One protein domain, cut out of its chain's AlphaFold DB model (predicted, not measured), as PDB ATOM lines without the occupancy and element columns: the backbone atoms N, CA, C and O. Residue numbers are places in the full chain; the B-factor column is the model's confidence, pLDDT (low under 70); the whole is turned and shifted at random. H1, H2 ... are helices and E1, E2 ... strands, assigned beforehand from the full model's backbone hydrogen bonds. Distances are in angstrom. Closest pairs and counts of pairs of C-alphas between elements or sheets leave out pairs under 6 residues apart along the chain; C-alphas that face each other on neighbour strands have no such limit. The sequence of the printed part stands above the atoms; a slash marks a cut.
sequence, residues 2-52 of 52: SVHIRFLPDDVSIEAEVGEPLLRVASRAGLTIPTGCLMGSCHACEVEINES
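This is residues 2 to 52 of the 52 residues of the protein "2Fe-2S iron-sulfur cluster binding domain-containing protein" of Microcoleus sp. SIO2G3 (UniProt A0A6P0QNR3). This model has little regular structure: a two-stranded hairpin, E1 and E2, with one short helix, H1, beside it, and a long unnamed stretch, residues 29 to 52, that runs far out and folds back. The printed part has 51 residues, with E1, E2 and H1 in that order and 19 residues in named elements; the class is mixed. The sheet is antiparallel, E1 - E2. The whole is compact, radius of gyration of the C-alphas 11.2 A, spanning 27 by 23 by 22 A.

Find C-alpha 2 at (-47.321, 30.239, -44.848); E1 runs from there to residue 7, 15.9 A. E2, residues 12 to 17, covers 16.4 A. H1, residues 22 to 28, ends at C-alpha 28, (-45.226, 42.752, -37.364), after 9.8 A.

Look across the hairpin, 152 degrees between directions: N 3 and O 16 are within hydrogen-bond range at 2.8 A. The closest C-alphas of E2 and H1, Ala 16 and Val 25, are 6.4 A apart. In H1 every O i to N i+4 pair is within hydrogen-bond range.

The farthest C-alphas, Cys 37 and Ser 52, are 30.0 A apart. The printed part has no cut, and both links are tight. Residue 52 alone is under pLDDT 70.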
ATOM      1  N   SER A   2     -47.321  29.664 -46.185       94.88
ATOM      2  CA  SER A   2     -47.321  30.239 -44.848       94.88
ATOM      3  C   SER A   2     -47.084  29.178 -43.778       94.88
ATOM      4  O   SER A   2     -47.345  27.989 -43.983       94.88
ATOM      5  N   VAL A   3     -46.531  29.624 -42.656       95.56
ATOM      6  CA  VAL A   3     -46.384  28.862 -41.422       95.56
ATOM      7  C   VAL A   3     -46.972  29.677 -40.280       95.56
ATOM      8  O   VAL A   3     -46.842  30.904 -40.235       95.56
ATOM      9  N   HIS A   4     -47.601  28.981 -39.343       96.50
ATOM     10  CA  HIS A   4     -48.183  29.598 -38.164       96.50
ATOM     11  C   HIS A   4     -47.138  29.659 -37.045       96.50
ATOM     12  O   HIS A   4     -46.573  28.631 -36.670       96.50
ATOM     13  N   ILE A   5     -46.874  30.853 -36.513       96.62
ATOM     14  CA  ILE A   5     -45.892  31.077 -35.443       96.62
ATOM     15  C   ILE A   5     -46.610  31.620 -34.214       96.62
ATOM     16  O   ILE A   5     -47.365  32.586 -34.314       96.62
ATOM     17  N   ARG A   6     -46.330  31.027 -33.049       97.31
ATOM     18  CA  ARG A   6     -46.797  31.488 -31.739       97.31
ATOM     19  C   ARG A   6     -45.605  31.940 -30.902       97.31
ATOM     20  O   ARG A   6     -44.715  31.146 -30.612       97.31
ATOM     21  N   PHE A   7     -45.602  33.205 -30.504       96.88
ATOM     22  CA  PHE A   7     -44.587  33.776 -29.629       96.88
ATOM     23  C   PHE A   7     -44.978  33.592 -28.164       96.88
ATOM     24  O   PHE A   7     -46.103  33.887 -27.761       96.88
ATOM     25  N   LEU A   8     -44.027  33.113 -27.365       95.75
ATOM     26  CA  LEU A   8     -44.164  32.924 -25.925       95.75
ATOM     27  C   LEU A   8     -43.197  33.857 -25.181       95.75
ATOM     28  O   LEU A   8     -42.109  34.115 -25.696       95.75
ATOM     29  N   PRO A   9     -43.557  34.329 -23.973       94.38
ATOM     30  CA  PRO A   9     -44.764  33.997 -23.204       94.38
ATOM     31  C   PRO A   9     -46.010  34.827 -23.561       94.38
ATOM     32  O   PRO A   9     -47.065  34.579 -22.987       94.38
ATOM     33  N   ASP A  10     -45.909  35.781 -24.490       95.31
ATOM     34  CA  ASP A  10     -46.974  36.755 -24.794       95.31
ATOM     35  C   ASP A  10     -48.238  36.161 -25.441       95.31
ATOM     36  O   ASP A  10     -49.254  36.843 -25.548       95.31
ATOM     37  N   ASP A  11     -48.189  34.897 -25.867       96.38
ATOM     38  CA  ASP A  11     -49.301  34.164 -26.481       96.38
ATOM     39  C   ASP A  11     -49.852  34.824 -27.761       96.38
ATOM     40  O   ASP A  11     -51.040  34.759 -28.081       96.38
ATOM     41  N   VAL A  12     -48.967  35.466 -28.526       97.38
ATOM     42  CA  VAL A  12     -49.317  36.129 -29.787       97.38
ATOM     43  C   VAL A  12     -49.036  35.191 -30.948       97.38
ATOM     44  O   VAL A  12     -47.921  34.695 -31.103       97.38
ATOM     45  N   SER A  13     -50.042  34.975 -31.792       97.44
ATOM     46  CA  SER A  13     -49.931  34.130 -32.981       97.44
ATOM     47  C   SER A  13     -50.033  34.941 -34.269       97.44
ATOM     48  O   SER A  13     -50.802  35.901 -34.345       97.44
ATOM     49  N   ILE A  14     -49.253  34.568 -35.283       98.00
ATOM     50  CA  ILE A  14     -49.216  35.258 -36.574       98.00
ATOM     51  C   ILE A  14     -48.840  34.304 -37.714       98.00
ATOM     52  O   ILE A  14     -48.026  33.397 -37.549       98.00
ATOM     53  N   GLU A  15     -49.406  34.548 -38.896       98.00
ATOM     54  CA  GLU A  15     -48.972  33.908 -40.140       98.00
ATOM     55  C   GLU A  15     -47.679  34.561 -40.656       98.00
ATOM     56  O   GLU A  15     -47.581  35.792 -40.804       98.00
ATOM     57  N   ALA A  16     -46.691  33.725 -40.957       97.62
ATOM     58  CA  ALA A  16     -45.418  34.109 -41.551       97.62
ATOM     59  C   ALA A  16     -45.231  33.427 -42.905       97.62
ATOM     60  O   ALA A  16     -45.596  32.266 -43.079       97.62
ATOM     61  N   GLU A  17     -44.629  34.125 -43.863       97.69
ATOM     62  CA  GLU A  17     -44.257  33.509 -45.138       97.69
ATOM     63  C   GLU A  17     -42.894  32.822 -45.031       97.69
ATOM     64  O   GLU A  17     -41.956  33.343 -44.423       97.69
ATOM     65  N   VAL A  18     -42.753  31.660 -45.674       96.12
ATOM     66  CA  VAL A  18     -41.457  30.977 -45.782       96.12
ATOM     67  C   VAL A  18     -40.431  31.915 -46.432       96.12
ATOM     68  O   VAL A  18     -40.637  32.414 -47.538       96.12
ATOM     69  N   GLY A  19     -39.313  32.132 -45.734       96.06
ATOM     70  CA  GLY A  19     -38.253  33.065 -46.130       96.06
ATOM     71  C   GLY A  19     -38.333  34.443 -45.460       96.06
ATOM     72  O   GLY A  19     -37.387  35.222 -45.579       96.06
ATOM     73  N   GLU A  20     -39.406  34.753 -44.727       96.50
ATOM     74  CA  GLU A  20     -39.484  35.961 -43.901       96.50
ATOM     75  C   GLU A  20     -38.618  35.809 -42.628       96.50
ATOM     76  O   GLU A  20     -38.739  34.808 -41.920       96.50
ATOM     77  N   PRO A  21     -37.744  36.780 -42.287       95.19
ATOM     78  CA  PRO A  21     -36.949  36.710 -41.060       95.19
ATOM     79  C   PRO A  21     -37.818  36.783 -39.797       95.19
ATOM     80  O   PRO A  21     -38.644  37.689 -39.675       95.19
ATOM     81  N   LEU A  22     -37.557  35.924 -38.803       95.19
ATOM     82  CA  LEU A  22     -38.294  35.897 -37.524       95.19
ATOM     83  C   LEU A  22     -38.340  37.257 -36.813       95.19
ATOM     84  O   LEU A  22     -39.380  37.635 -36.283       95.19
ATOM     85  N   LEU A  23     -37.250  38.034 -36.863       96.19
ATOM     86  CA  LEU A  23     -37.210  39.398 -36.319       96.19
ATOM     87  C   LEU A  23     -38.273  40.316 -36.943       96.19
ATOM     88  O   LEU A  23     -38.865  41.148 -36.255       96.19
ATOM     89  N   ARG A  24     -38.535  40.162 -38.249       96.75
ATOM     90  CA  ARG A  24     -39.549  40.940 -38.967       96.75
ATOM     91  C   ARG A  24     -40.956  40.472 -38.617       96.75
ATOM     92  O   ARG A  24     -41.825  41.310 -38.391       96.75
ATOM     93  N   VAL A  25     -41.151  39.158 -38.517       97.62
ATOM     94  CA  VAL A  25     -42.423  38.560 -38.091       97.62
ATOM     95  C   VAL A  25     -42.793  39.028 -36.679       97.62
ATOM     96  O   VAL A  25     -43.912  39.493 -36.474       97.62
ATOM     97  N   ALA A  26     -41.847  38.998 -35.732       97.50
ATOM     98  CA  ALA A  26     -42.053  39.473 -34.363       97.50
ATOM     99  C   ALA A  26     -42.454  40.957 -34.329       97.50
ATOM    100  O   ALA A  26     -43.457  41.312 -33.714       97.50
ATOM    101  N   SER A  27     -41.745  41.813 -35.075       97.19
ATOM    102  CA  SER A  27     -42.081  43.240 -35.173       97.19
ATOM    103  C   SER A  27     -43.483  43.474 -35.749       97.19
ATOM    104  O   SER A  27     -44.223  44.317 -35.242       97.19
ATOM    105  N   ARG A  28     -43.881  42.702 -36.769       97.69
ATOM    106  CA  ARG A  28     -45.226  42.752 -37.364       97.69
ATOM    107  C   ARG A  28     -46.312  42.268 -36.395       97.69
ATOM    108  O   ARG A  28     -47.433  42.760 -36.465       97.69
ATOM    109  N   ALA A  29     -45.964  41.368 -35.475       97.50
ATOM    110  CA  ALA A  29     -46.807  40.928 -34.364       97.50
ATOM    111  C   ALA A  29     -46.835  41.914 -33.175       97.50
ATOM    112  O   ALA A  29     -47.511  41.656 -32.185       97.50
ATOM    113  N   GLY A  30     -46.113  43.040 -33.254       97.56
ATOM    114  CA  GLY A  30     -46.016  44.024 -32.170       97.56
ATOM    115  C   GLY A  30     -45.057  43.627 -31.044       97.56
ATOM    116  O   GLY A  30     -45.044  44.273 -29.999       97.56
ATOM    117  N   LEU A  31     -44.241  42.594 -31.254       97.25
ATOM    118  CA  LEU A  31     -43.257  42.098 -30.296       97.25
ATOM    119  C   LEU A  31     -41.850  42.582 -30.654       97.25
ATOM    120  O   LEU A  31     -41.506  42.777 -31.821       97.25
ATOM    121  N   THR A  32     -41.010  42.754 -29.635       95.75
ATOM    122  CA  THR A  32     -39.608  43.153 -29.808       95.75
ATOM    123  C   THR A  32     -38.691  42.054 -29.296       95.75
ATOM    124  O   THR A  32     -38.662  41.777 -28.100       95.75
ATOM    125  N   ILE A  33     -37.905  41.460 -30.195       95.88
ATOM    126  CA  ILE A  33     -36.791  40.578 -29.830       95.88
ATOM    127  C   ILE A  33     -35.551  41.464 -29.638       95.88
ATOM    128  O   ILE A  33     -35.274  42.297 -30.511       95.88
ATOM    129  N   PRO A  34     -34.798  41.325 -28.532       94.81
ATOM    130  CA  PRO A  34     -33.538  42.036 -28.355       94.81
ATOM    131  C   PRO A  34     -32.607  41.816 -29.555       94.81
ATOM    132  O   PRO A  34     -32.464  40.713 -30.073       94.81
ATOM    133  N   THR A  35     -31.994  42.886 -30.051       95.88
ATOM    134  CA  THR A  35     -31.124  42.833 -31.232       95.88
ATOM    135  C   THR A  35     -29.835  43.603 -30.989       95.88
ATOM    136  O   THR A  35     -29.776  44.515 -30.169       95.88
ATOM    137  N   GLY A  36     -28.780  43.203 -31.703       95.38
ATOM    138  CA  GLY A  36     -27.463  43.835 -31.649       95.38
ATOM    139  C   GLY A  36     -26.870  43.990 -33.046       95.38
ATOM    140  O   GLY A  36     -27.196  44.922 -33.768       95.38
ATOM    141  N   CYS A  37     -26.009  43.057 -33.452       95.44
ATOM    142  CA  CYS A  37     -25.213  43.173 -34.680       95.44
ATOM    143  C   CYS A  37     -25.993  43.065 -36.002       95.44
ATOM    144  O   CYS A  37     -25.452  43.458 -37.028       95.44
ATOM    145  N   LEU A  38     -27.194  42.468 -36.011       92.75
ATOM    146  CA  LEU A  38     -27.977  42.139 -37.222       92.75
ATOM    147  C   LEU A  38     -27.230  41.310 -38.291       92.75
ATOM    148  O   LEU A  38     -27.707  41.163 -39.412       92.75
ATOM    149  N   MET A  39     -26.076  40.746 -37.940       93.25
ATOM    150  CA  MET A  39     -25.218  39.945 -38.821       93.25
ATOM    151  C   MET A  39     -24.986  38.525 -38.284       93.25
ATOM    152  O   MET A  39     -24.247  37.757 -38.886       93.25
ATOM    153  N   GLY A  40     -25.601  38.170 -37.150       92.44
ATOM    154  CA  GLY A  40     -25.515  36.829 -36.562       92.44
ATOM    155  C   GLY A  40     -24.249  36.535 -35.746       92.44
ATOM    156  O   GLY A  40     -24.000  35.378 -35.442       92.44
ATOM    157  N   SER A  41     -23.454  37.544 -35.370       95.94
ATOM    158  CA  SER A  41     -22.202  37.361 -34.612       95.94
ATOM    159  C   SER A  41     -22.308  37.618 -33.105       95.94
ATOM    160  O   SER A  41     -21.433  37.203 -32.356       95.94
ATOM    161  N   CYS A  42     -23.345  38.326 -32.644       96.75
ATOM    162  CA  CYS A  42     -23.452  38.765 -31.246       96.75
ATOM    163  C   CYS A  42     -24.425  37.949 -30.389       96.75
ATOM    164  O   CYS A  42     -24.550  38.245 -29.207       96.75
ATOM    165  N   HIS A  43     -25.174  37.012 -30.980       94.69
ATOM    166  CA  HIS A  43     -26.177  36.170 -30.303       94.69
ATOM    167  C   HIS A  43     -27.329  36.900 -29.576       94.69
ATOM    168  O   HIS A  43     -28.211  36.262 -29.023       94.69
ATOM    169  N   ALA A  44     -27.405  38.233 -29.637       96.12
ATOM    170  CA  ALA A  44     -28.429  39.015 -28.931       96.12
ATOM    171  C   ALA A  44     -29.883  38.683 -29.324       96.12
ATOM    172  O   ALA A  44     -30.781  38.956 -28.539       96.12
ATOM    173  N   CYS A  45     -30.102  38.125 -30.519       95.19
ATOM    174  CA  CYS A  45     -31.420  37.763 -31.050       95.19
ATOM    175  C   CYS A  45     -31.672  36.249 -31.094       95.19
ATOM    176  O   CYS A  45     -32.455  35.777 -31.920       95.19
ATOM    177  N   GLU A  46     -30.950  35.481 -30.284       95.19
ATOM    178  CA  GLU A  46     -31.162  34.043 -30.150       95.19
ATOM    179  C   GLU A  46     -32.541  33.745 -29.541       95.19
ATOM    180  O   GLU A  46     -33.011  34.462 -28.657       95.19
ATOM    181  N   VAL A  47     -33.203  32.704 -30.053       94.50
ATOM    182  CA  VAL A  47     -34.522  32.246 -29.601       94.50
ATOM    183  C   VAL A  47     -34.560  30.724 -29.589       94.50
ATOM    184  O   VAL A  47     -33.950  30.076 -30.439       94.50
ATOM    185  N   GLU A  48     -35.315  30.158 -28.655       95.31
ATOM    186  CA  GLU A  48     -35.605  28.727 -28.622       95.31
ATOM    187  C   GLU A  48     -36.879  28.438 -29.420       95.31
ATOM    188  O   GLU A  48     -37.876  29.155 -29.314       95.31
ATOM    189  N   ILE A  49     -36.845  27.381 -30.229       94.56
ATOM    190  CA  ILE A  49     -37.996  26.932 -31.012       94.56
ATOM    191  C   ILE A  49     -38.534  25.668 -30.359       94.56
ATOM    192  O   ILE A  49     -37.803  24.695 -30.189       94.56
ATOM    193  N   ASN A  50     -39.823  25.688 -30.038       92.75
ATOM    194  CA  ASN A  50     -40.552  24.508 -29.606       92.75
ATOM    195  C   ASN A  50     -41.468  24.049 -30.738       92.75
ATOM    196  O   ASN A  50     -42.183  24.859 -31.327       92.75
ATOM    197  N   GLU A  51     -41.456  22.752 -31.022       81.31
ATOM    198  CA  GLU A  51     -42.423  22.117 -31.914       81.31
ATOM    199  C   GLU A  51     -43.615  21.672 -31.059       81.31
ATOM    200  O   GLU A  51     -43.448  20.947 -30.078       81.31
ATOM    201  N   SER A  52     -44.809  22.183 -31.358       69.81
ATOM    202  CA  SER A  52     -46.047  21.937 -30.601       69.81
ATOM    203  C   SER A  52     -47.199  21.632 -31.540       69.81
ATOM    204  O   SER A  52     -47.210  22.216 -32.645       69.81
TER     205      SER A  52